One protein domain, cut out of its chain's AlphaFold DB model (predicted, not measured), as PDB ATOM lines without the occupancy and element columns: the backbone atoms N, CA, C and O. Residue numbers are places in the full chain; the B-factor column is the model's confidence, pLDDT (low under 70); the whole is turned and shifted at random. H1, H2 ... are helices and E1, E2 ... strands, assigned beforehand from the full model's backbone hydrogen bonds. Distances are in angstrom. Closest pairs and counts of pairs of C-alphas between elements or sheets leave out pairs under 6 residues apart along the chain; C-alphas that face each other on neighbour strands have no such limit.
ATOM      1  N   TYR A   5     -85.043 -19.542 117.351       95.00
ATOM      2  CA  TYR A   5     -85.450 -18.167 117.060       95.00
ATOM      3  C   TYR A   5     -86.961 -17.999 116.928       95.00
ATOM      4  O   TYR A   5     -87.491 -16.962 117.301       95.00
ATOM      5  N   GLU A   6     -87.670 -19.032 116.478       94.81
ATOM      6  CA  GLU A   6     -89.134 -19.045 116.511       94.81
ATOM      7  C   GLU A   6     -89.636 -18.961 117.964       94.81
ATOM      8  O   GLU A   6     -90.515 -18.163 118.282       94.81
ATOM      9  N   ARG A   7     -89.010 -19.715 118.884       95.56
ATOM     10  CA  ARG A   7     -89.308 -19.619 120.325       95.56
ATOM     11  C   ARG A   7     -88.955 -18.255 120.915       95.56
ATOM     12  O   ARG A   7     -89.722 -17.765 121.739       95.56
ATOM     13  N   GLU A   8     -87.816 -17.679 120.525       97.25
ATOM     14  CA  GLU A   8     -87.398 -16.327 120.930       97.25
ATOM     15  C   GLU A   8     -88.459 -15.299 120.521       97.25
ATOM     16  O   GLU A   8     -89.010 -14.624 121.389       97.25
ATOM     17  N   LEU A   9     -88.823 -15.250 119.235       98.19
ATOM     18  CA  LEU A   9     -89.820 -14.306 118.727       98.19
ATOM     19  C   LEU A   9     -91.184 -14.508 119.388       98.19
ATOM     20  O   LEU A   9     -91.797 -13.536 119.817       98.19
ATOM     21  N   ARG A  10     -91.634 -15.762 119.534       98.00
ATOM     22  CA  ARG A  10     -92.890 -16.085 120.225       98.00
ATOM     23  C   ARG A  10     -92.918 -15.498 121.634       98.00
ATOM     24  O   ARG A  10     -93.889 -14.853 122.002       98.00
ATOM     25  N   ARG A  11     -91.857 -15.710 122.419       98.12
ATOM     26  CA  ARG A  11     -91.766 -15.198 123.795       98.12
ATOM     27  C   ARG A  11     -91.743 -13.671 123.840       98.12
ATOM     28  O   ARG A  11     -92.441 -13.098 124.665       98.12
ATOM     29  N   VAL A  12     -91.008 -13.027 122.932       98.31
ATOM     30  CA  VAL A  12     -90.963 -11.558 122.839       98.31
ATOM     31  C   VAL A  12     -92.339 -10.982 122.515       98.31
ATOM     32  O   VAL A  12     -92.815 -10.112 123.234       98.31
ATOM     33  N   LEU A  13     -93.002 -11.482 121.469       98.50
ATOM     34  CA  LEU A  13     -94.330 -11.011 121.066       98.50
ATOM     35  C   LEU A  13     -95.397 -11.265 122.145       98.50
ATOM     36  O   LEU A  13     -96.343 -10.490 122.264       98.50
ATOM     37  N   SER A  14     -95.232 -12.313 122.954       98.19
ATOM     38  CA  SER A  14     -96.092 -12.600 124.108       98.19
ATOM     39  C   SER A  14     -95.741 -11.818 125.377       98.19
ATOM     40  O   SER A  14     -96.364 -12.060 126.405       98.19
ATOM     41  N   GLY A  15     -94.778 -10.893 125.338       97.81
ATOM     42  CA  GLY A  15     -94.459 -10.048 126.491       97.81
ATOM     43  C   GLY A  15     -93.604 -10.711 127.573       97.81
ATOM     44  O   GLY A  15     -93.579 -10.230 128.698       97.81
ATOM     45  N   ASP A  16     -92.887 -11.799 127.272       98.25
ATOM     46  CA  ASP A  16     -92.003 -12.446 128.251       98.25
ATOM     47  C   ASP A  16     -90.796 -11.553 128.583       98.25
ATOM     48  O   ASP A  16     -89.800 -11.513 127.852       98.25
ATOM     49  N   GLU A  17     -90.865 -10.859 129.719       97.81
ATOM     50  CA  GLU A  17     -89.845  -9.902 130.161       97.81
ATOM     51  C   GLU A  17     -88.440 -10.504 130.240       97.81
ATOM     52  O   GLU A  17     -87.450  -9.828 129.946       97.81
ATOM     53  N   LYS A  18     -88.323 -11.785 130.613       97.81
ATOM     54  CA  LYS A  18     -87.032 -12.482 130.686       97.81
ATOM     55  C   LYS A  18     -86.375 -12.551 129.308       97.81
ATOM     56  O   LYS A  18     -85.203 -12.198 129.165       97.81
ATOM     57  N   THR A  19     -87.124 -12.963 128.286       97.31
ATOM     58  CA  THR A  19     -86.625 -13.018 126.907       97.31
ATOM     59  C   THR A  19     -86.380 -11.617 126.349       97.31
ATOM     60  O   THR A  19     -85.344 -11.400 125.723       97.31
ATOM     61  N   ILE A  20     -87.258 -10.645 126.623       97.50
ATOM     62  CA  ILE A  20     -87.079  -9.250 126.181       97.50
ATOM     63  C   ILE A  20     -85.788  -8.659 126.763       97.50
ATOM     64  O   ILE A  20     -84.984  -8.074 126.033       97.50
ATOM     65  N   ASN A  21     -85.525  -8.859 128.057       97.06
ATOM     66  CA  ASN A  21     -84.270  -8.449 128.692       97.06
ATOM     67  C   ASN A  21     -83.051  -9.115 128.041       97.06
ATOM     68  O   ASN A  21     -82.046  -8.449 127.790       97.06
ATOM     69  N   ALA A  22     -83.139 -10.412 127.735       96.00
ATOM     70  CA  ALA A  22     -82.046 -11.145 127.107       96.00
ATOM     71  C   ALA A  22     -81.690 -10.586 125.718       96.00
ATOM     72  O   ALA A  22     -80.509 -10.371 125.437       96.00
ATOM     73  N   ILE A  23     -82.687 -10.302 124.869       95.12
ATOM     74  CA  ILE A  23     -82.439  -9.788 123.511       95.12
ATOM     75  C   ILE A  23     -82.058  -8.301 123.499       95.12
ATOM     76  O   ILE A  23     -81.293  -7.866 122.641       95.12
ATOM     77  N   SER A  24     -82.538  -7.524 124.476       95.94
ATOM     78  CA  SER A  24     -82.290  -6.080 124.568       95.94
ATOM     79  C   SER A  24     -81.007  -5.711 125.315       95.94
ATOM     80  O   SER A  24     -80.654  -4.537 125.368       95.94
ATOM     81  N   ARG A  25     -80.256  -6.686 125.850       95.19
ATOM     82  CA  ARG A  25     -79.045  -6.445 126.660       95.19
ATOM     83  C   ARG A  25     -77.989  -5.571 125.975       95.19
ATOM     84  O   ARG A  25     -77.226  -4.895 126.652       95.19
ATOM     85  N   SER A  26     -77.923  -5.625 124.648       94.50
ATOM     86  CA  SER A  26     -76.985  -4.841 123.831       94.50
ATOM     87  C   SER A  26     -77.660  -3.744 123.001       94.50
ATOM     88  O   SER A  26     -77.004  -3.142 122.157       94.50
ATOM     89  N   CYS A  27     -78.955  -3.509 123.220       96.81
ATOM     90  CA  CYS A  27     -79.692  -2.404 122.617       96.81
ATOM     91  C   CYS A  27     -79.421  -1.103 123.384       96.81
ATOM     92  O   CYS A  27     -79.103  -1.123 124.576       96.81
ATOM     93  N   ASN A  28     -79.590   0.032 122.712       96.88
ATOM     94  CA  ASN A  28     -79.558   1.334 123.376       96.88
ATOM     95  C   ASN A  28     -80.837   1.564 124.226       96.88
ATOM     96  O   ASN A  28     -81.814   0.820 124.088       96.88
ATOM     97  N   PRO A  29     -80.866   2.579 125.114       96.94
ATOM     98  CA  PRO A  29     -82.009   2.808 126.003       96.94
ATOM     99  C   PRO A  29     -83.348   3.003 125.280       96.94
ATOM    100  O   PRO A  29     -84.367   2.483 125.732       96.94
ATOM    101  N   LEU A  30     -83.350   3.704 124.141       96.19
ATOM    102  CA  LEU A  30     -84.561   3.948 123.355       96.19
ATOM    103  C   LEU A  30     -85.078   2.657 122.709       96.19
ATOM    104  O   LEU A  30     -86.267   2.359 122.791       96.19
ATOM    105  N   GLU A  31     -84.189   1.869 122.104       97.50
ATOM    106  CA  GLU A  31     -84.511   0.551 121.545       97.50
ATOM    107  C   GLU A  31     -85.080  -0.381 122.613       97.50
ATOM    108  O   GLU A  31     -86.086  -1.052 122.379       97.50
ATOM    109  N   LYS A  32     -84.467  -0.395 123.803       97.06
ATOM    110  CA  LYS A  32     -84.948  -1.190 124.932       97.06
ATOM    111  C   LYS A  32     -86.357  -0.754 125.331       97.06
ATOM    112  O   LYS A  32     -87.241  -1.601 125.383       97.06
ATOM    113  N   LEU A  33     -86.594   0.541 125.532       96.31
ATOM    114  CA  LEU A  33     -87.921   1.066 125.868       96.31
ATOM    115  C   LEU A  33     -88.975   0.666 124.822       96.31
ATOM    116  O   LEU A  33     -90.063   0.217 125.173       96.31
ATOM    117  N   GLN A  34     -88.639   0.763 123.536       97.56
ATOM    118  CA  GLN A  34     -89.545   0.386 122.452       97.56
ATOM    119  C   GLN A  34     -89.816  -1.125 122.393       97.56
ATOM    120  O   GLN A  34     -90.964  -1.517 122.188       97.56
ATOM    121  N   LEU A  35     -88.811  -1.978 122.634       97.38
ATOM    122  CA  LEU A  35     -89.020  -3.425 122.777       97.38
ATOM    123  C   LEU A  35     -89.952  -3.742 123.948       97.38
ATOM    124  O   LEU A  35     -90.841  -4.574 123.802       97.38
ATOM    125  N   PHE A  36     -89.767  -3.069 125.085       96.81
ATOM    126  CA  PHE A  36     -90.577  -3.287 126.282       96.81
ATOM    127  C   PHE A  36     -92.041  -2.885 126.108       96.81
ATOM    128  O   PHE A  36     -92.879  -3.459 126.782       96.81
ATOM    129  N   SER A  37     -92.390  -2.007 125.159       96.62
ATOM    130  CA  SER A  37     -93.795  -1.624 124.919       96.62
ATOM    131  C   SER A  37     -94.745  -2.814 124.708       96.62
ATOM    132  O   SER A  37     -95.930  -2.727 125.017       96.62
ATOM    133  N   VAL A  38     -94.242  -3.961 124.235       97.06
ATOM    134  CA  VAL A  38     -95.041  -5.182 124.068       97.06
ATOM    135  C   VAL A  38     -95.643  -5.713 125.370       97.06
ATOM    136  O   VAL A  38     -96.678  -6.367 125.302       97.06
ATOM    137  N   THR A  39     -95.067  -5.410 126.540       96.38
ATOM    138  CA  THR A  39     -95.629  -5.824 127.838       96.38
ATOM    139  C   THR A  39     -96.971  -5.156 128.124       96.38
ATOM    140  O   THR A  39     -97.811  -5.750 128.789       96.38
ATOM    141  N   ASN A  40     -97.204  -3.962 127.571       94.44
ATOM    142  CA  ASN A  40     -98.450  -3.217 127.766       94.44
ATOM    143  C   ASN A  40     -99.581  -3.775 126.894       94.44
ATOM    144  O   ASN A  40    -100.752  -3.726 127.260       94.44
ATOM    145  N   LYS A  41     -99.241  -4.309 125.712       95.44
ATOM    146  CA  LYS A  41    -100.225  -4.792 124.732       95.44
ATOM    147  C   LYS A  41     -99.738  -6.055 123.998       95.44
ATOM    148  O   LYS A  41     -99.525  -6.006 122.775       95.44
ATOM    149  N   PRO A  42     -99.543  -7.175 124.718       97.25
ATOM    150  CA  PRO A  42     -98.922  -8.382 124.179       97.25
ATOM    151  C   PRO A  42     -99.826  -9.113 123.183       97.25
ATOM    152  O   PRO A  42    -101.030  -8.862 123.084       97.25
ATOM    153  N   PHE A  43     -99.230 -10.049 122.449       98.44
ATOM    154  CA  PHE A  43     -99.936 -10.955 121.548       98.44
ATOM    155  C   PHE A  43    -100.107 -12.337 122.185       98.44
ATOM    156  O   PHE A  43     -99.171 -12.903 122.762       98.44
ATOM    157  N   LEU A  44    -101.271 -12.947 121.975       98.19
ATOM    158  CA  LEU A  44    -101.404 -14.396 122.039       98.19
ATOM    159  C   LEU A  44    -100.704 -14.981 120.808       98.19
ATOM    160  O   LEU A  44    -101.120 -14.721 119.683       98.19
ATOM    161  N   VAL A  45     -99.640 -15.761 120.999       97.50
ATOM    162  CA  VAL A  45     -98.867 -16.312 119.876       97.50
ATOM    163  C   VAL A  45     -98.911 -17.829 119.887       97.50
ATOM    164  O   VAL A  45     -98.419 -18.474 120.817       97.50
ATOM    165  N   VAL A  46     -99.457 -18.395 118.813       94.19
ATOM    166  CA  VAL A  46     -99.544 -19.842 118.587       94.19
ATOM    167  C   VAL A  46     -98.636 -20.258 117.436       94.19
ATOM    168  O   VAL A  46     -98.286 -19.451 116.577       94.19
ATOM    169  N   ARG A  47     -98.227 -21.527 117.425       91.50
ATOM    170  CA  ARG A  47     -97.502 -22.112 116.291       91.50
ATOM    171  C   ARG A  47     -98.514 -22.602 115.267       91.50
ATOM    172  O   ARG A  47     -99.495 -23.236 115.659       91.50
ATOM    173  N   ALA A  48     -98.269 -22.348 113.990       85.94
ATOM    174  CA  ALA A  48     -99.092 -22.931 112.939       85.94
ATOM    175  C   ALA A  48     -98.878 -24.456 112.873       85.94
ATOM    176  O   ALA A  48     -97.797 -24.970 113.185       85.94
ATOM    177  N   ALA A  49     -99.914 -25.197 112.480       77.25
ATOM    178  CA  ALA A  49     -99.827 -26.644 112.324       77.25
ATOM    179  C   ALA A  49     -98.914 -27.008 111.136       77.25
ATOM    180  O   ALA A  49     -99.077 -26.510 110.024       77.25
ATOM    181  N   GLY A  50     -97.942 -27.894 111.369       61.84
ATOM    182  CA  GLY A  50     -96.828 -28.155 110.448       61.84
ATOM    183  C   GLY A  50     -97.103 -29.089 109.260       61.84
ATOM    184  O   GLY A  50     -96.147 -29.670 108.756       61.84
ATOM    185  N   SER A  51     -98.353 -29.291 108.825       46.88
ATOM    186  CA  SER A  51     -98.704 -30.393 107.904       46.88
ATOM    187  C   SER A  51     -99.635 -30.042 106.731       46.88
ATOM    188  O   SER A  51    -100.300 -30.934 106.214       46.88
ATOM    189  N   GLY A  52     -99.690 -28.785 106.271       52.25
ATOM    190  CA  GLY A  52    -100.454 -28.452 105.049       52.25
ATOM    191  C   GLY A  52    -100.869 -26.993 104.862       52.25
ATOM    192  O   GLY A  52    -101.482 -26.657 103.857       52.25
ATOM    193  N   MET A  53    -100.541 -26.111 105.805       60.44
ATOM    194  CA  MET A  53    -100.916 -24.695 105.763       60.44
ATOM    195  C   MET A  53     -99.742 -23.826 105.299       60.44
ATOM    196  O   MET A  53     -99.223 -23.012 106.060       60.44
ATOM    197  N   GLU A  54     -99.290 -24.002 104.053       69.19
ATOM    198  CA  GLU A  54     -98.114 -23.282 103.526       69.19
ATOM    199  C   GLU A  54     -98.246 -21.743 103.567       69.19
ATOM    200  O   GLU A  54     -97.237 -21.047 103.494       69.19
ATOM    201  N   GLY A  55     -99.464 -21.208 103.714       73.00
ATOM    202  CA  GLY A  55     -99.732 -19.769 103.799       73.00
ATOM    203  C   GLY A  55     -99.786 -19.172 105.210       73.00
ATOM    204  O   GLY A  55     -99.803 -17.950 105.343       73.00
ATOM    205  N   SER A  56     -99.795 -19.983 106.271       80.25
ATOM    206  CA  SER A  56     -99.986 -19.481 107.646       80.25
ATOM    207  C   SER A  56     -98.696 -19.072 108.361       80.25
ATOM    208  O   SER A  56     -98.761 -18.465 109.430       80.25
ATOM    209  N   GLY A  57     -97.539 -19.365 107.767       88.19
ATOM    210  CA  GLY A  57     -96.227 -19.140 108.373       88.19
ATOM    211  C   GLY A  57     -95.916 -20.120 109.507       88.19
ATOM    212  O   GLY A  57     -96.611 -21.115 109.697       88.19
ATOM    213  N   ASP A  58     -94.872 -19.831 110.280       93.38
ATOM    214  CA  ASP A  58     -94.472 -20.616 111.453       93.38
ATOM    215  C   ASP A  58     -95.292 -20.250 112.702       93.38
ATOM    216  O   ASP A  58     -95.614 -21.104 113.535       93.38
ATOM    217  N   LEU A  59     -95.619 -18.963 112.849       95.38
ATOM    218  CA  LEU A  59     -96.325 -18.395 113.994       95.38
ATOM    219  C   LEU A  59     -97.572 -17.641 113.543       95.38
ATOM    220  O   LEU A  59     -97.580 -17.007 112.493       95.38
ATOM    221  N   VAL A  60     -98.586 -17.618 114.401       95.75
ATOM    222  CA  VAL A  60     -99.721 -16.702 114.284       95.75
ATOM    223  C   VAL A  60     -99.778 -15.863 115.553       95.75
ATOM    224  O   VAL A  60     -99.963 -16.396 116.649       95.75
ATOM    225  N   ALA A  61     -99.573 -14.555 115.408       97.62
ATOM    226  CA  ALA A  61     -99.659 -13.587 116.495       97.62
ATOM    227  C   ALA A  61    -101.030 -12.906 116.471       97.62
ATOM    228  O   ALA A  61    -101.386 -12.247 115.497       97.62
ATOM    229  N   LEU A  62    -101.785 -13.069 117.552       96.44
ATOM    230  CA  LEU A  62    -103.170 -12.643 117.698       96.44
ATOM    231  C   LEU A  62    -103.281 -11.612 118.812       96.44
ATOM    232  O   LEU A  62    -102.745 -11.782 119.906       96.44
ATOM    233  N   ARG A  63    -104.033 -10.555 118.547       94.62
ATOM    234  CA  ARG A  63    -104.430  -9.558 119.533       94.62
ATOM    235  C   ARG A  63    -105.797  -9.036 119.131       94.62
ATOM    236  O   ARG A  63    -106.074  -8.982 117.940       94.62
ATOM    237  N   GLY A  64    -106.646  -8.650 120.081       90.44
ATOM    238  CA  GLY A  64    -108.062  -8.342 119.810       90.44
ATOM    239  C   GLY A  64    -108.331  -7.347 118.670       90.44
ATOM    240  O   GLY A  64    -109.442  -7.300 118.158       90.44
ATOM    241  N   ASP A  65    -107.329  -6.576 118.240       90.00
ATOM    242  CA  ASP A  65    -107.424  -5.656 117.116       90.00
ATOM    243  C   ASP A  65    -106.682  -6.047 115.827       90.00
ATOM    244  O   ASP A  65    -106.938  -5.417 114.799       90.00
ATOM    245  N   ILE A  66    -105.761  -7.017 115.853       95.12
ATOM    246  CA  ILE A  66    -104.903  -7.381 114.713       95.12
ATOM    247  C   ILE A  66    -104.420  -8.841 114.793       95.12
ATOM    248  O   ILE A  66    -104.192  -9.392 115.868       95.12
ATOM    249  N   CYS A  67    -104.180  -9.443 113.630       95.19
ATOM    250  CA  CYS A  67    -103.605 -10.777 113.499       95.19
ATOM    251  C   CYS A  67    -102.495 -10.772 112.442       95.19
ATOM    252  O   CYS A  67    -102.666 -10.180 111.373       95.19
ATOM    253  N   PHE A  68    -101.384 -11.450 112.732       97.25
ATOM    254  CA  PHE A  68    -100.274 -11.645 111.803       97.25
ATOM    255  C   PHE A  68     -99.924 -13.130 111.673       97.25
ATOM    256  O   PHE A  68     -99.425 -13.719 112.635       97.25
ATOM    257  N   PRO A  69    -100.112 -13.727 110.486       96.38
ATOM    258  CA  PRO A  69     -99.342 -14.890 110.056       96.38
ATOM    259  C   PRO A  69     -97.870 -14.483 109.898       96.38
ATOM    260  O   PRO A  69     -97.583 -13.477 109.248       96.38
ATOM    261  N   ILE A  70     -96.929 -15.210 110.500       97.12
ATOM    262  CA  ILE A  70     -95.506 -14.845 110.524       97.12
ATOM    263  C   ILE A  70     -94.649 -16.034 110.105       97.12
ATOM    264  O   ILE A  70     -94.606 -17.058 110.784       97.12
ATOM    265  N   GLU A  71     -93.883 -15.854 109.037       96.31
ATOM    266  CA  GLU A  71     -92.819 -16.764 108.628       96.31
ATOM    267  C   GLU A  71     -91.481 -16.337 109.242       96.31
ATOM    268  O   GLU A  71     -91.035 -15.197 109.069       96.31
ATOM    269  N   VAL A  72     -90.807 -17.248 109.946       96.19
ATOM    270  CA  VAL A  72     -89.565 -16.957 110.665       96.19
ATOM    271  C   VAL A  72     -88.365 -17.445 109.860       96.19
ATOM    272  O   VAL A  72     -88.165 -18.634 109.621       96.19
ATOM    273  N   LYS A  73     -87.465 -16.525 109.504       95.75
ATOM    274  CA  LYS A  73     -86.183 -16.855 108.864       95.75
ATOM    275  C   LYS A  73     -85.024 -16.507 109.780       95.75
ATOM    276  O   LYS A  73     -85.024 -15.475 110.440       95.75
ATOM    277  N   SER A  74     -83.985 -17.342 109.790       95.94
ATOM    278  CA  SER A  74     -82.743 -17.027 110.504       95.94
ATOM    279  C   SER A  74     -81.507 -17.427 109.704       95.94
ATOM    280  O   SER A  74     -81.336 -18.589 109.336       95.94
ATOM    281  N   THR A  75     -80.603 -16.480 109.459       95.88
ATOM    282  CA  THR A  75     -79.410 -16.688 108.615       95.88
ATOM    283  C   THR A  75     -78.199 -15.946 109.178       95.88
ATOM    284  O   THR A  75     -78.337 -15.061 110.016       95.88
ATOM    285  N   LYS A  76     -76.991 -16.320 108.734       96.62
ATOM    286  CA  LYS A  76     -75.771 -15.513 108.945       96.62
ATOM    287  C   LYS A  76     -75.614 -14.413 107.882       96.62
ATOM    288  O   LYS A  76     -75.013 -13.386 108.156       96.62
ATOM    289  N   SER A  77     -76.151 -14.635 106.678       97.25
ATOM    290  CA  SER A  77     -76.161 -13.647 105.591       97.25
ATOM    291  C   SER A  77     -77.248 -12.596 105.810       97.25
ATOM    292  O   SER A  77     -78.360 -12.948 106.212       97.25
ATOM    293  N   LYS A  78     -76.946 -11.335 105.476       97.75
ATOM    294  CA  LYS A  78     -77.912 -10.223 105.464       97.75
ATOM    295  C   LYS A  78     -78.980 -10.382 104.380       97.75
ATOM    296  O   LYS A  78     -80.103  -9.936 104.576       97.75
ATOM    297  N   LYS A  79     -78.631 -11.027 103.263       97.25
ATOM    298  CA  LYS A  79     -79.525 -11.237 102.119       97.25
ATOM    299  C   LYS A  79     -79.936 -12.701 101.998       97.25
ATOM    300  O   LYS A  79     -79.089 -13.590 102.130       97.25
ATOM    301  N   LEU A  80     -81.215 -12.934 101.717       95.88
ATOM    302  CA  LEU A  80     -81.797 -14.240 101.412       95.88
ATOM    303  C   LEU A  80     -82.746 -14.098 100.218       95.88
ATOM    304  O   LEU A  80     -83.804 -13.484 100.329       95.88
ATOM    305  N   TYR A  81     -82.376 -14.684  99.084       95.25
ATOM    306  CA  TYR A  81     -83.221 -14.719  97.892       95.25
ATOM    307  C   TYR A  81     -84.299 -15.790  98.040       95.25
ATOM    308  O   TYR A  81     -83.988 -16.919  98.426       95.25
ATOM    309  N   LEU A  82     -85.553 -15.447  97.731       93.62
ATOM    310  CA  LEU A  82     -86.642 -16.417  97.773       93.62
ATOM    311  C   LEU A  82     -86.695 -17.179  96.444       93.62
ATOM    312  O   LEU A  82     -87.102 -16.650  95.410       93.62
ATOM    313  N   SER A  83     -86.263 -18.436  96.476       91.25
ATOM    314  CA  SER A  83     -86.249 -19.357  95.338       91.25
ATOM    315  C   SER A  83     -86.729 -20.756  95.739       91.25
ATOM    316  O   SER A  83     -86.784 -21.107  96.927       91.25
ATOM    317  N   GLY A  84     -87.141 -21.550  94.743       91.75
ATOM    318  CA  GLY A  84     -87.693 -22.891  94.950       91.75
ATOM    319  C   GLY A  84     -88.800 -22.893  96.009       91.75
ATOM    320  O   GLY A  84     -89.715 -22.072  95.963       91.75
ATOM    321  N   ARG A  85     -88.658 -23.749  97.026       89.56
ATOM    322  CA  ARG A  85     -89.624 -23.879  98.132       89.56
ATOM    323  C   ARG A  85     -89.913 -22.564  98.864       89.56
ATOM    324  O   ARG A  85     -91.046 -22.332  99.268       89.56
ATOM    325  N   THR A  86     -88.919 -21.692  99.035       90.62
ATOM    326  CA  THR A  86     -89.134 -20.407  99.730       90.62
ATOM    327  C   THR A  86     -89.940 -19.416  98.894       90.62
ATOM    328  O   THR A  86     -90.667 -18.599  99.455       90.62
ATOM    329  N   LYS A  87     -89.876 -19.527  97.560       93.19
ATOM    330  CA  LYS A  87     -90.753 -18.781  96.653       93.19
ATOM    331  C   LYS A  87     -92.178 -19.329  96.694       93.19
ATOM    332  O   LYS A  87     -93.107 -18.536  96.781       93.19
ATOM    333  N   THR A  88     -92.354 -20.652  96.705       92.88
ATOM    334  CA  THR A  88     -93.678 -21.277  96.889       92.88
ATOM    335  C   THR A  88     -94.321 -20.811  98.190       92.88
ATOM    336  O   THR A  88     -95.447 -20.338  98.174       92.88
ATOM    337  N   GLN A  89     -93.569 -20.822  99.292       92.38
ATOM    338  CA  GLN A  89     -94.044 -20.330 100.583       92.38
ATOM    339  C   GLN A  89     -94.470 -18.856 100.534       92.38
ATOM    340  O   GLN A  89     -95.537 -18.518 101.034       92.38
ATOM    341  N   TYR A  90     -93.680 -17.984  99.899       94.94
ATOM    342  CA  TYR A  90     -94.064 -16.582  99.707       94.94
ATOM    343  C   TYR A  90     -95.393 -16.448  98.953       94.94
ATOM    344  O   TYR A  90     -96.255 -15.677  99.367       94.94
ATOM    345  N   LEU A  91     -95.571 -17.213  97.871       95.50
ATOM    346  CA  LEU A  91     -96.805 -17.201  97.082       95.50
ATOM    347  C   LEU A  91     -97.997 -17.744  97.880       95.50
ATOM    348  O   LEU A  91     -99.081 -17.170  97.808       95.50
ATOM    349  N   SER A  92     -97.799 -18.789  98.683       94.75
ATOM    350  CA  SER A  92     -98.828 -19.328  99.576       94.75
ATOM    351  C   SER A  92     -99.241 -18.303 100.634       94.75
ATOM    352  O   SER A  92    -100.433 -18.116 100.870       94.75
ATOM    353  N   MET A  93     -98.284 -17.581 101.228       95.25
ATOM    354  CA  MET A  93     -98.575 -16.490 102.165       95.25
ATOM    355  C   MET A  93     -99.313 -15.337 101.483       95.25
ATOM    356  O   MET A  93    -100.282 -14.830 102.038       95.25
ATOM    357  N   LEU A  94     -98.889 -14.936 100.279       96.38
ATOM    358  CA  LEU A  94     -99.562 -13.907  99.484       96.38
ATOM    359  C   LEU A  94    -101.026 -14.282  99.229       96.38
ATOM    360  O   LEU A  94    -101.920 -13.500  99.541       96.38
ATOM    361  N   ASN A  95    -101.262 -15.493  98.724       95.81
ATOM    362  CA  ASN A  95    -102.601 -16.001  98.453       95.81
ATOM    363  C   ASN A  95    -103.468 -16.038  99.721       95.81
ATOM    364  O   ASN A  95    -104.621 -15.618  99.691       95.81
ATOM    365  N   GLU A  96    -102.914 -16.492 100.849       94.44
ATOM    366  CA  GLU A  96    -103.654 -16.537 102.112       94.44
ATOM    367  C   GLU A  96    -103.984 -15.130 102.632       94.44
ATOM    368  O   GLU A  96    -105.104 -14.880 103.079       94.44
ATOM    369  N   GLY A  97    -103.049 -14.181 102.523       95.50
ATOM    370  CA  GLY A  97    -103.290 -12.778 102.864       95.50
ATOM    371  C   GLY A  97    -104.395 -12.151 102.008       95.50
ATOM    372  O   GLY A  97    -105.317 -11.530 102.542       95.50
ATOM    373  N   GLU A  98    -104.377 -12.388 100.693       96.81
ATOM    374  CA  GLU A  98    -105.421 -11.917  99.769       96.81
ATOM    375  C   GLU A  98    -106.790 -12.570 100.025       96.81
ATOM    376  O   GLU A  98    -107.838 -11.937  99.887       96.81
ATOM    377  N   LYS A  99    -106.802 -13.829 100.458       94.75
ATOM    378  CA  LYS A  99    -108.038 -14.544 100.784       94.75
ATOM    379  C   LYS A  99    -108.657 -14.084 102.105       94.75
ATOM    380  O   LYS A  99    -109.878 -14.046 102.230       94.75
ATOM    381  N   THR A 100    -107.827 -13.760 103.096       93.88
ATOM    382  CA  THR A 100    -108.271 -13.533 104.485       93.88
ATOM    383  C   THR A 100    -108.300 -12.066 104.910       93.88
ATOM    384  O   THR A 100    -108.843 -11.747 105.965       93.88
ATOM    385  N   GLY A 101    -107.716 -11.157 104.125       95.50
ATOM    386  CA  GLY A 101    -107.563  -9.751 104.518       95.50
ATOM    387  C   GLY A 101    -106.506  -9.528 105.602       95.50
ATOM    388  O   GLY A 101    -106.451  -8.445 106.190       95.50
ATOM    389  N   LEU A 102    -105.687 -10.542 105.889       95.44
ATOM    390  CA  LEU A 102    -104.586 -10.458 106.840       95.44
ATOM    391  C   LEU A 102    -103.317  -9.938 106.167       95.44
ATOM    392  O   LEU A 102    -103.181  -9.953 104.945       95.44
ATOM    393  N   MET A 103    -102.363  -9.498 106.989       97.31
ATOM    394  CA  MET A 103    -101.037  -9.079 106.539       97.31
ATOM    395  C   MET A 103     -99.994 -10.115 106.981       97.31
ATOM    396  O   MET A 103     -99.504 -10.029 108.110       97.31
ATOM    397  N   PRO A 104     -99.647 -11.092 106.126       97.44
ATOM    398  CA  PRO A 104     -98.552 -12.006 106.402       97.44
ATOM    399  C   PRO A 104     -97.225 -11.252 106.518       97.44
ATOM    400  O   PRO A 104     -96.945 -10.326 105.747       97.44
ATOM    401  N   LEU A 105     -96.389 -11.665 107.466       98.25
ATOM    402  CA  LEU A 105     -95.098 -11.053 107.746       98.25
ATOM    403  C   LEU A 105     -93.964 -12.065 107.602       98.25
ATOM    404  O   LEU A 105     -94.096 -13.225 107.977       98.25
ATOM    405  N   TYR A 106     -92.808 -11.593 107.153       98.06
ATOM    406  CA  TYR A 106     -91.540 -12.271 107.386       98.06
ATOM    407  C   TYR A 106     -90.844 -11.629 108.581       98.06
ATOM    408  O   TYR A 106     -90.654 -10.413 108.609       98.06
ATOM    409  N   ALA A 107     -90.411 -12.452 109.533       98.38
ATOM    410  CA  ALA A 107     -89.536 -12.049 110.622       98.38
ATOM    411  C   ALA A 107     -88.153 -12.675 110.417       98.38
ATOM    412  O   ALA A 107     -87.961 -13.885 110.554       98.38
ATOM    413  N   HIS A 108     -87.173 -11.844 110.071       98.06
ATOM    414  CA  HIS A 108     -85.808 -12.272 109.797       98.06
ATOM    415  C   HIS A 108     -84.873 -11.958 110.960       98.06
ATOM    416  O   HIS A 108     -84.686 -10.803 111.337       98.06
ATOM    417  N   ARG A 109     -84.238 -12.998 111.496       97.75
ATOM    418  CA  ARG A 109     -83.221 -12.919 112.542       97.75
ATOM    419  C   ARG A 109     -81.823 -13.105 111.967       97.75
ATOM    420  O   ARG A 109     -81.461 -14.206 111.539       97.75
ATOM    421  N   LEU A 110     -81.002 -12.059 112.029       97.81
ATOM    422  CA  LEU A 110     -79.597 -12.134 111.625       97.81
ATOM    423  C   LEU A 110     -78.736 -12.660 112.776       97.81
ATOM    424  O   LEU A 110     -78.754 -12.113 113.879       97.81
ATOM    425  N   LYS A 111     -78.007 -13.754 112.546       96.25
ATOM    426  CA  LYS A 111     -77.202 -14.438 113.571       96.25
ATOM    427  C   LYS A 111     -75.870 -13.720 113.795       96.25
ATOM    428  O   LYS A 111     -75.250 -13.264 112.844       96.25
ATOM    429  N   GLY A 112     -75.404 -13.689 115.046       94.44
ATOM    430  CA  GLY A 112     -74.100 -13.111 115.407       94.44
ATOM    431  C   GLY A 112     -74.063 -11.581 115.468       94.44
ATOM    432  O   GLY A 112     -72.983 -11.010 115.559       94.44
ATOM    433  N   VAL A 113     -75.222 -10.920 115.434       94.62
ATOM    434  CA  VAL A 113     -75.347  -9.457 115.501       94.62
ATOM    435  C   VAL A 113     -75.858  -9.021 116.877       94.62
ATOM    436  O   VAL A 113     -76.723  -9.683 117.456       94.62
ATOM    437  N   ARG A 114     -75.284  -7.927 117.395       92.62
ATOM    438  CA  ARG A 114     -75.689  -7.248 118.638       92.62
ATOM    439  C   ARG A 114     -76.810  -6.235 118.369       92.62
ATOM    440  O   ARG A 114     -77.021  -5.841 117.228       92.62
ATOM    441  N   GLY A 115     -77.488  -5.797 119.424       94.19
ATOM    442  CA  GLY A 115     -78.633  -4.892 119.340       94.19
ATOM    443  C   GLY A 115     -79.881  -5.579 118.784       94.19
ATOM    444  O   GLY A 115     -80.005  -6.811 118.823       94.19
ATOM    445  N   ASP A 116     -80.806  -4.780 118.250       96.44
ATOM    446  CA  ASP A 116     -82.006  -5.305 117.607       96.44
ATOM    447  C   ASP A 116     -81.653  -6.012 116.292       96.44
ATOM    448  O   ASP A 116     -81.425  -5.412 115.236       96.44
ATOM    449  N   SER A 117     -81.628  -7.335 116.386       97.06
ATOM    450  CA  SER A 117     -81.186  -8.257 115.345       97.06
ATOM    451  C   SER A 117     -82.329  -8.818 114.492       97.06
ATOM    452  O   SER A 117     -82.084  -9.625 113.585       97.06
ATOM    453  N   TRP A 118     -83.563  -8.383 114.755       98.56
ATOM    454  CA  TRP A 118     -84.766  -8.797 114.048       98.56
ATOM    455  C   TRP A 118     -85.203  -7.749 113.026       98.56
ATOM    456  O   TRP A 118     -85.066  -6.543 113.238       98.56
ATOM    457  N   ARG A 119     -85.734  -8.214 111.896       98.62
ATOM    458  CA  ARG A 119     -86.246  -7.373 110.813       98.62
ATOM    459  C   ARG A 119     -87.566  -7.916 110.302       98.62
ATOM    460  O   ARG A 119     -87.664  -9.097 109.983       98.62
ATOM    461  N   ILE A 120     -88.567  -7.049 110.248       98.81
ATOM    462  CA  ILE A 120     -89.931  -7.377 109.854       98.81
ATOM    463  C   ILE A 120     -90.195  -6.833 108.453       98.81
ATOM    464  O   ILE A 120     -89.893  -5.672 108.162       98.81
ATOM    465  N   PHE A 121     -90.790  -7.671 107.611       98.75
ATOM    466  CA  PHE A 121     -91.263  -7.320 106.275       98.75
ATOM    467  C   PHE A 121     -92.707  -7.766 106.123       98.75
ATOM    468  O   PHE A 121     -93.075  -8.823 106.630       98.75
ATOM    469  N   ARG A 122     -93.508  -7.005 105.380       98.12
ATOM    470  CA  ARG A 122     -94.845  -7.443 104.964       98.12
ATOM    471  C   ARG A 122     -94.792  -8.145 103.614       98.12
ATOM    472  O   ARG A 122     -94.065  -7.718 102.714       98.12
ATOM    473  N   VAL A 123     -95.612  -9.177 103.455       97.31
ATOM    474  CA  VAL A 123     -96.029  -9.647 102.132       97.31
ATOM    475  C   VAL A 123     -97.005  -8.613 101.569       97.31
ATOM    476  O   VAL A 123     -97.880  -8.119 102.280       97.31
ATOM    477  N   GLU A 124     -96.798  -8.193 100.323       95.25
ATOM    478  CA  GLU A 124     -97.609  -7.143  99.706       95.25
ATOM    479  C   GLU A 124     -98.919  -7.714  99.168       95.25
ATOM    480  O   GLU A 124     -98.900  -8.416  98.167       95.25
ATOM    481  N   THR A 125    -100.027  -7.396  99.843       95.12
ATOM    482  CA  THR A 125    -101.403  -7.711  99.437       95.12
ATOM    483  C   THR A 125    -102.184  -6.428  99.115       95.12
ATOM    484  O   THR A 125    -101.808  -5.336  99.555       95.12
ATOM    485  N   ASN A 126    -103.283  -6.548  98.371       93.38
ATOM    486  CA  ASN A 126    -104.081  -5.433  97.847       93.38
ATOM    487  C   ASN A 126    -105.417  -5.227  98.579       93.38
ATOM    488  O   ASN A 126    -106.143  -4.274  98.304       93.38
ATOM    489  N   ASN A 127    -105.754  -6.107  99.519       95.19
ATOM    490  CA  ASN A 127    -107.070  -6.187 100.154       95.19
ATOM    491  C   ASN A 127    -107.106  -5.709 101.622       95.19
ATOM    492  O   ASN A 127    -108.136  -5.861 102.287       95.19
ATOM    493  N   LEU A 128    -106.004  -5.161 102.152       96.12
ATOM    494  CA  LEU A 128    -105.921  -4.741 103.556       96.12
ATOM    495  C   LEU A 128    -106.904  -3.606 103.866       96.12
ATOM    496  O   LEU A 128    -107.004  -2.624 103.131       96.12
ATOM    497  N   LYS A 129    -107.577  -3.698 105.018       93.94
ATOM    498  CA  LYS A 129    -108.548  -2.701 105.502       93.94
ATOM    499  C   LYS A 129    -108.212  -2.224 106.916       93.94
ATOM    500  O   LYS A 129    -107.392  -2.817 107.620       93.94
ATOM    501  N   GLY A 130    -108.848  -1.127 107.334       93.25
ATOM    502  CA  GLY A 130    -108.784  -0.614 108.706       93.25
ATOM    503  C   GLY A 130    -107.354  -0.414 109.224       93.25
ATOM    504  O   GLY A 130    -106.514   0.195 108.559       93.25
ATOM    505  N   LYS A 131    -107.071  -0.951 110.420       92.19
ATOM    506  CA  LYS A 131    -105.761  -0.833 111.085       92.19
ATOM    507  C   LYS A 131    -104.611  -1.414 110.250       92.19
ATOM    508  O   LYS A 131    -103.536  -0.817 110.221       92.19
ATOM    509  N   LEU A 132    -104.831  -2.524 109.538       95.12
ATOM    510  CA  LEU A 132    -103.789  -3.166 108.726       95.12
ATOM    511  C   LEU A 132    -103.369  -2.294 107.536       95.12
ATOM    512  O   LEU A 132    -102.175  -2.166 107.279       95.12
ATOM    513  N   MET A 133    -104.314  -1.615 106.875       94.94
ATOM    514  CA  MET A 133    -104.008  -0.673 105.785       94.94
ATOM    515  C   MET A 133    -103.121   0.490 106.260       94.94
ATOM    516  O   MET A 133    -102.216   0.929 105.552       94.94
ATOM    517  N   ILE A 134    -103.366   1.003 107.470       94.19
ATOM    518  CA  ILE A 134    -102.549   2.075 108.057       94.19
ATOM    519  C   ILE A 134    -101.144   1.553 108.378       94.19
ATOM    520  O   ILE A 134    -100.153   2.197 108.033       94.19
ATOM    521  N   LEU A 135    -101.059   0.371 108.990       94.62
ATOM    522  CA  LEU A 135     -99.796  -0.246 109.385       94.62
ATOM    523  C   LEU A 135     -98.925  -0.648 108.186       94.62
ATOM    524  O   LEU A 135     -97.704  -0.508 108.246       94.62
ATOM    525  N   ALA A 136     -99.530  -1.067 107.072       96.06
ATOM    526  CA  ALA A 136     -98.820  -1.440 105.847       96.06
ATOM    527  C   ALA A 136     -97.952  -0.306 105.268       96.06
ATOM    528  O   ALA A 136     -96.974  -0.573 104.572       96.06
ATOM    529  N   ARG A 137     -98.259   0.961 105.593       94.69
ATOM    530  CA  ARG A 137     -97.440   2.131 105.218       94.69
ATOM    531  C   ARG A 137     -96.161   2.270 106.051       94.69
ATOM    532  O   ARG A 137     -95.262   3.005 105.663       94.69
ATOM    533  N   ARG A 138     -96.093   1.612 107.212       96.00
ATOM    534  CA  ARG A 138     -94.958   1.659 108.151       96.00
ATOM    535  C   ARG A 138     -94.063   0.424 108.060       96.00
ATOM    536  O   ARG A 138     -92.884   0.516 108.390       96.00
ATOM    537  N   ILE A 139     -94.614  -0.714 107.640       98.12
ATOM    538  CA  ILE A 139     -93.866  -1.966 107.492       98.12
ATOM    539  C   ILE A 139     -93.406  -2.104 106.032       98.12
ATOM    540  O   ILE A 139     -94.252  -2.120 105.132       98.12
ATOM    541  N   PRO A 140     -92.092  -2.210 105.770       98.19
ATOM    542  CA  PRO A 140     -91.566  -2.342 104.421       98.19
ATOM    543  C   PRO A 140     -92.000  -3.673 103.810       98.19
ATOM    544  O   PRO A 140     -92.073  -4.699 104.489       98.19
ATOM    545  N   LYS A 141     -92.281  -3.658 102.508       97.88
ATOM    546  CA  LYS A 141     -92.453  -4.887 101.733       97.88
ATOM    547  C   LYS A 141     -91.112  -5.583 101.518       97.88
ATOM    548  O   LYS A 141     -90.066  -4.955 101.668       97.88
ATOM    549  N   LEU A 142     -91.136  -6.860 101.138       97.56
ATOM    550  CA  LEU A 142     -89.910  -7.524 100.696       97.56
ATOM    551  C   LEU A 142     -89.315  -6.783  99.485       97.56
ATOM    552  O   LEU A 142     -90.046  -6.539  98.518       97.56
ATOM    553  N   PRO A 143     -88.021  -6.421  99.509       97.06
ATOM    554  CA  PRO A 143     -87.362  -5.862  98.342       97.06
ATOM    555  C   PRO A 143     -87.330  -6.863  97.190       97.06
ATOM    556  O   PRO A 143     -87.371  -8.081  97.375       97.06
ATOM    557  N   ILE A 144     -87.228  -6.325  95.980       95.38
ATOM    558  CA  ILE A 144     -87.143  -7.101  94.751       95.38
ATOM    559  C   ILE A 144     -85.680  -7.137  94.309       95.38
ATOM    560  O   ILE A 144     -84.986  -6.123  94.314       95.38
ATOM    561  N   SER A 145     -85.196  -8.328  93.975       92.69
ATOM    562  CA  SER A 145     -83.868  -8.531  93.396       92.69
ATOM    563  C   SER A 145     -83.798  -8.014  91.957       92.69
ATOM    564  O   SER A 145     -84.820  -7.829  91.302       92.69
ATOM    565  N   ASN A 146     -82.589  -7.884  91.409       90.56
ATOM    566  CA  ASN A 146     -82.387  -7.466  90.013       90.56
ATOM    567  C   ASN A 146     -83.104  -8.370  88.989       90.56
ATOM    568  O   ASN A 146     -83.382  -7.941  87.878       90.56
ATOM    569  N   GLN A 147     -83.408  -9.618  89.359       89.38
ATOM    570  CA  GLN A 147     -84.123 -10.595  88.530       89.38
ATOM    571  C   GLN A 147     -85.650 -10.560  88.733       89.38
ATOM    572  O   GLN A 147     -86.350 -11.466  88.291       89.38
ATOM    573  N   GLY A 148     -86.179  -9.578  89.468       90.00
ATOM    574  CA  GLY A 148     -87.616  -9.444  89.717       90.00
ATOM    575  C   GLY A 148     -88.175 -10.355  90.818       90.00
ATOM    576  O   GLY A 148     -89.372 -10.326  91.081       90.00
ATOM    577  N   ASN A 149     -87.342 -11.153  91.497       90.44
ATOM    578  CA  ASN A 149     -87.807 -12.044  92.566       90.44
ATOM    579  C   ASN A 149     -87.765 -11.349  93.939       90.44
ATOM    580  O   ASN A 149     -86.763 -10.682  94.226       90.44
ATOM    581  N   PRO A 150     -88.773 -11.554  94.812       94.94
ATOM    582  CA  PRO A 150     -88.722 -11.118  96.203       94.94
ATOM    583  C   PRO A 150     -87.511 -11.691  96.943       94.94
ATOM    584  O   PRO A 150     -87.123 -12.849  96.762       94.94
ATOM    585  N   MET A 151     -86.917 -10.879  97.805       97.00
ATOM    586  CA  MET A 151     -85.813 -11.276  98.667       97.00
ATOM    587  C   MET A 151     -85.948 -10.620 100.035       97.00
ATOM    588  O   MET A 151     -86.598  -9.592 100.191       97.00
ATOM    589  N   ILE A 152     -85.301 -11.204 101.033       97.56
ATOM    590  CA  ILE A 152     -85.069 -10.551 102.315       97.56
ATOM    591  C   ILE A 152     -83.714  -9.858 102.231       97.56
ATOM    592  O   ILE A 152     -82.707 -10.498 101.920       97.56
ATOM    593  N   ASP A 153     -83.690  -8.567 102.542       97.94
ATOM    594  CA  ASP A 153     -82.472  -7.794 102.766       97.94
ATOM    595  C   ASP A 153     -82.567  -7.149 104.146       97.94
ATOM    596  O   ASP A 153     -83.340  -6.214 104.339       97.94
ATOM    597  N   TRP A 154     -81.823  -7.681 105.117       98.25
ATOM    598  CA  TRP A 154     -81.917  -7.305 106.530       98.25
ATOM    599  C   TRP A 154     -81.784  -5.789 106.759       98.25
ATOM    600  O   TRP A 154     -82.462  -5.235 107.620       98.25
ATOM    601  N   GLU A 155     -80.985  -5.089 105.953       97.94
ATOM    602  CA  GLU A 155     -80.825  -3.632 106.083       97.94
ATOM    603  C   GLU A 155     -82.093  -2.846 105.707       97.94
ATOM    604  O   GLU A 155     -82.279  -1.720 106.159       97.94
ATOM    605  N   GLN A 156     -82.989  -3.438 104.915       98.19
ATOM    606  CA  GLN A 156     -84.213  -2.796 104.421       98.19
ATOM    607  C   GLN A 156     -85.457  -3.130 105.258       98.19
ATOM    608  O   GLN A 156     -86.550  -2.644 104.967       98.19
ATOM    609  N   GLY A 157     -85.327  -3.985 106.274       98.44
ATOM    610  CA  GLY A 157     -86.456  -4.391 107.109       98.44
ATOM    611  C   GLY A 157     -86.738  -3.433 108.257       98.44
ATOM    612  O   GLY A 157     -85.868  -2.685 108.700       98.44
ATOM    613  N   LEU A 158     -87.953  -3.498 108.801       98.69
ATOM    614  CA  LEU A 158     -88.300  -2.734 109.996       98.69
ATOM    615  C   LEU A 158     -87.706  -3.420 111.237       98.69
ATOM    616  O   LEU A 158     -88.010  -4.592 111.463       98.69
ATOM    617  N   PRO A 159     -86.897  -2.737 112.061       98.50
ATOM    618  CA  PRO A 159     -86.438  -3.289 113.332       98.50
ATOM    619  C   PRO A 159     -87.604  -3.689 114.250       98.50
ATOM    620  O   PRO A 159     -88.636  -3.009 114.277       98.50
ATOM    621  N   LEU A 160     -87.441  -4.763 115.024       98.62
ATOM    622  CA  LEU A 160     -88.482  -5.277 115.916       98.62
ATOM    623  C   LEU A 160     -88.903  -4.261 116.984       98.62
ATOM    624  O   LEU A 160     -90.095  -4.134 117.247       98.62
ATOM    625  N   HIS A 161     -87.969  -3.494 117.550       98.38
ATOM    626  CA  HIS A 161     -88.282  -2.443 118.526       98.38
ATOM    627  C   HIS A 161     -89.257  -1.411 117.943       98.38
ATOM    628  O   HIS A 161     -90.268  -1.087 118.565       98.38
ATOM    629  N   LYS A 162     -89.035  -0.978 116.695       98.31
ATOM    630  CA  LYS A 162     -89.940  -0.047 116.005       98.31
ATOM    631  C   LYS A 162     -91.288  -0.688 115.703       98.31
ATOM    632  O   LYS A 162     -92.314  -0.059 115.946       98.31
ATOM    633  N   PHE A 163     -91.293  -1.930 115.212       98.25
ATOM    634  CA  PHE A 163     -92.528  -2.684 114.979       98.25
ATOM    635  C   PHE A 163     -93.398  -2.744 116.242       98.25
ATOM    636  O   PHE A 163     -94.585  -2.426 116.180       98.25
ATOM    637  N   LEU A 164     -92.797  -3.068 117.390       97.69
ATOM    638  CA  LEU A 164     -93.491  -3.097 118.676       97.69
ATOM    639  C   LEU A 164     -93.947  -1.703 119.112       97.69
ATOM    640  O   LEU A 164     -95.102  -1.561 119.489       97.69
ATOM    641  N   SER A 165     -93.128  -0.658 118.954       95.75
ATOM    642  CA  SER A 165     -93.551   0.714 119.281       95.75
ATOM    643  C   SER A 165     -94.783   1.172 118.492       95.75
ATOM    644  O   SER A 165     -95.669   1.811 119.047       95.75
ATOM    645  N   TYR A 166     -94.916   0.783 117.219       94.50
ATOM    646  CA  TYR A 166     -96.095   1.134 116.418       94.50
ATOM    647  C   TYR A 166     -97.368   0.418 116.862       94.50
ATOM    648  O   TYR A 166     -98.469   0.885 116.571       94.50
ATOM    649  N   LEU A 167     -97.225  -0.730 117.520       94.38
ATOM    650  CA  LEU A 167     -98.328  -1.626 117.834       94.38
ATOM    651  C   LEU A 167     -98.704  -1.629 119.310       94.38
ATOM    652  O   LEU A 167     -99.862  -1.905 119.621       94.38
ATOM    653  N   CYS A 168     -97.748  -1.400 120.198       93.38
ATOM    654  CA  CYS A 168     -97.864  -1.678 121.624       93.38
ATOM    655  C   CYS A 168     -97.542  -0.466 122.501       93.38
ATOM    656  O   CYS A 168     -97.703  -0.547 123.713       93.38
ATOM    657  N   GLN A 169     -97.105   0.652 121.918       84.06
ATOM    658  CA  GLN A 169     -96.968   1.884 122.680       84.06
ATOM    659  C   GLN A 169     -98.354   2.382 123.091       84.06
ATOM    660  O   GLN A 169     -99.228   2.558 122.240       84.06
ATOM    661  N   GLU A 170     -98.537   2.613 124.389       71.44
ATOM    662  CA  GLU A 170     -99.742   3.245 124.913       71.44
ATOM    663  C   GLU A 170     -99.864   4.643 124.320       71.44
ATOM    664  O   GLU A 170     -98.952   5.473 124.430       71.44
ATOM    665  N   ARG A 171    -100.987   4.909 123.656       66.62
ATOM    666  CA  ARG A 171    -101.341   6.270 123.272       66.62
ATOM    667  C   ARG A 171    -102.263   6.836 124.336       66.62
ATOM    668  O   ARG A 171    -103.069   6.114 124.908       66.62
ATOM    669  N   LYS A 172    -102.178   8.149 124.566       54.19
ATOM    670  CA  LYS A 172    -103.087   8.860 125.483       54.19
ATOM    671  C   LYS A 172    -104.569   8.636 125.147       54.19
ATOM    672  O   LYS A 172    -105.401   8.766 126.031       54.19
ATOM    673  N   ASP A 173    -104.876   8.257 123.909       53.06
ATOM    674  CA  ASP A 173    -106.236   7.986 123.434       53.06
ATOM    675  C   ASP A 173    -106.723   6.554 123.730       53.06
ATOM    676  O   ASP A 173    -107.904   6.271 123.564       53.06
ATOM    677  N   ASP A 174    -105.840   5.642 124.162       54.41
ATOM    678  CA  ASP A 174    -106.224   4.292 124.610       54.41
ATOM    679  C   ASP A 174    -106.784   4.309 126.056       54.41
ATOM    680  O   ASP A 174    -107.151   3.268 126.599       54.41
ATOM    681  N   PHE A 175    -106.861   5.493 126.679       50.94
ATOM    682  CA  PHE A 175    -107.448   5.723 127.997       50.94
ATOM    683  C   PHE A 175    -108.974   5.600 127.912       50.94
ATOM    684  O   PHE A 175    -109.646   6.452 127.331       50.94
ATOM    685  N   ASN A 176    -109.541   4.551 128.507       52.50
ATOM    686  CA  ASN A 176    -110.986   4.441 128.664       52.50
ATOM    687  C   ASN A 176    -111.447   5.426 129.756       52.50
ATOM    688  O   ASN A 176    -111.029   5.290 130.907       52.50
ATOM    689  N   PRO A 177    -112.358   6.375 129.468       54.78
ATOM    690  CA  PRO A 177    -112.901   7.286 130.483       54.78
ATOM    691  C   PRO A 177    -113.629   6.564 131.630       54.78
ATOM    692  O   PRO A 177    -113.879   7.146 132.679       54.78
ATOM    693  N   ILE A 178    -113.988   5.294 131.437       58.12
ATOM    694  CA  ILE A 178    -114.643   4.455 132.446       58.12
ATOM    695  C   ILE A 178    -113.653   4.048 133.556       58.12
ATOM    696  O   ILE A 178    -114.031   3.973 134.729       58.12
ATOM    697  N   ASP A 179    -112.369   3.873 133.231       56.91
ATOM    698  CA  ASP A 179    -111.352   3.459 134.207       56.91
ATOM    699  C   ASP A 179    -111.025   4.590 135.199       56.91
ATOM    700  O   ASP A 179    -110.824   4.344 136.390       56.91
ATOM    701  N   SER A 180    -111.078   5.851 134.753       55.53
ATOM    702  CA  SER A 180    -110.907   7.023 135.626       55.53
ATOM    703  C   SER A 180    -112.119   7.294 136.523       55.53
ATOM    704  O   SER A 180    -111.959   7.782 137.643       55.53
ATOM    705  N   ILE A 181    -113.331   6.942 136.083       55.25
ATOM    706  CA  ILE A 181    -114.543   7.048 136.912       55.25
ATOM    707  C   ILE A 181    -114.489   6.048 138.077       55.25
ATOM    708  O   ILE A 181    -114.831   6.399 139.206       55.25
ATOM    709  N   THR A 182    -113.983   4.836 137.836       53.91
ATOM    710  CA  THR A 182    -113.904   3.779 138.856       53.91
ATOM    711  C   THR A 182    -112.857   4.091 139.938       53.91
ATOM    712  O   THR A 182    -113.117   3.890 141.125       53.91
ATOM    713  N   GLN A 183    -111.709   4.678 139.570       52.09
ATOM    714  CA  GLN A 183    -110.688   5.104 140.545       52.09
ATOM    715  C   GLN A 183    -111.151   6.255 141.457       52.09
ATOM    716  O   GLN A 183    -110.782   6.300 142.633       52.09
ATOM    717  N   ASN A 184    -112.003   7.149 140.952       52.00
ATOM    718  CA  ASN A 184    -112.547   8.271 141.727       52.00
ATOM    719  C   ASN A 184    -113.692   7.872 142.676       52.00
ATOM    720  O   ASN A 184    -114.010   8.626 143.597       52.00
ATOM    721  N   MET A 185    -114.321   6.707 142.473       53.75
ATOM    722  CA  MET A 185    -115.319   6.169 143.409       53.75
ATOM    723  C   MET A 185    -114.679   5.370 144.549       53.75
ATOM    724  O   MET A 185    -115.154   5.448 145.677       53.75
ATOM    725  N   ALA A 186    -113.578   4.658 144.290       53.44
ATOM    726  CA  ALA A 186    -112.880   3.857 145.302       53.44
ATOM    727  C   ALA A 186    -112.086   4.689 146.333       53.44
ATOM    728  O   ALA A 186    -111.686   4.171 147.367       53.44
ATOM    729  N   THR A 187    -111.850   5.974 146.061       53.03
ATOM    730  CA  THR A 187    -111.116   6.902 146.943       53.03
ATOM    731  C   THR A 187    -112.032   7.781 147.805       53.03
ATOM    732  O   THR A 187    -111.545   8.663 148.509       53.03
TER     733      THR A 187
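Overview. This is residues 5 to 187 of the 189 residues of the protein "Holliday junction resolvase" of Euryarchaeota archaeon (UniProt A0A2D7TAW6). A twisted sheet of five strands, E1 to E3 with E5 and E6, forms the core of a compact body, with H1 and H6 over one face and H4 over the other; the helical hairpin H2 and H3 packs on H1 and H6 away from the sheet. A small two-strand sheet, E4 with E7, sits near E5 and E6, and residues 171 to 187, with H7, stick out as a tail that makes the longest axis. The printed part has 183 residues with seven named helices and seven named strands, in the order H1 H2 H3 E1 E2 E3 E4 H4 E5 E6 H5 E7 H6 H7, and its class is mixed. The large sheet runs E1 E2 E3 E5 E6 and is mixed, while E4 and E7 are antiparallel. The whole is compact, with a radius of gyration of the C-alphas of 17.4 A, and elongated in outline, spanning 65 by 38 by 30 A.

Along the chain. The large sheet holds E1, residues 44 to 47; E2, residues 59 to 63, 13.2 A long; E3, residues 66 to 75, 27.8 A; E5, residues 105 to 110, 16.0 A; and E6, residues 118 to 122, 13.6 A. E3 begins at C-alpha 66 (-104.903, -7.381, 114.713). The small sheet holds E4, residues 79 to 81, and E7, residues 151 to 153. H1, residues 5 to 13, is 12.1 A long and begins at C-alpha 5 (-85.450, -18.167, 117.060). H2 is residues 17 to 24, and H3 is residues 29 to 39, 16.2 A. H4, residues 85 to 100, is the longest helix at 22.3 A. H5 is residues 130 to 135, H6 residues 160 to 168, 11.6 A, and H7 residues 177 to 186, 15.2 A, ending at C-alpha 186 (-112.880, 3.857, 145.302).

Arrangement. E1, E2 and E3 form a meander, each strand the antiparallel neighbour of the one before. N 46 and O 60 are 3.0 A apart between E1 and E2, and N 61 and O 68 are 2.9 A apart between E2 and E3. Pairing on E3 is staggered: its residues 66 to 70 pair with E2 and 70 to 75 with E5. E3 and E5 are parallel, with N 73 and O 107 at 2.9 A. The hairpin E5 and E6 has N 108 and O 119 at 2.8 A. There are three layers, helices on both faces of this sheet: H1 and H6 on the same face, H4 on the opposite one. H1 comes closest to E1 at the C-alphas of Arg 10 and Val 45, 6.0 A. H6 has a height over the sheet of 8.9 A, and its closest C-alphas to E6 are those of Leu 160 and Trp 118, 5.4 A. H4, at a height of 10.2 A, lies over E3 and E5 and runs along the strands, at 5 degrees to E3 on the local plane. H5 only grazes the sheet, with residues 130 to 135. H3 touches H6 at a steep tilt of 47 degrees, the same way, closest at the C-alphas of Leu 35 and His 161, 4.4 A. H2 and H3 form a helical hairpin at a shallow tilt of 30 degrees, closest at the C-alphas of Ser 24 and Lys 32, 5.6 A. H2 touches H1 at a steep tilt of 64 degrees, closest at the C-alphas of Ile 20 and Val 12, 5.6 A. E4 and E7 have N 80 and O 152 at 2.9 A; E6 and E7 are near each other. H7 is apart from H6. Every O i to N i+4 pair is within hydrogen-bond range in H1, H2, H4, H5, H6 and H7; in H3 it is 5 of 7.

Size, cuts and confidence. The C-alphas farthest apart, of Gln 147 and Thr 187, are 66.7 A apart. Without residues 171 to 187, which stand free, the body spans 39 by 35 by 31 A. The printed part has no cut. The links E1 to E2 and H5 to E7 are long. Residues 50 to 54 and 171 to 187 have pLDDT under 70.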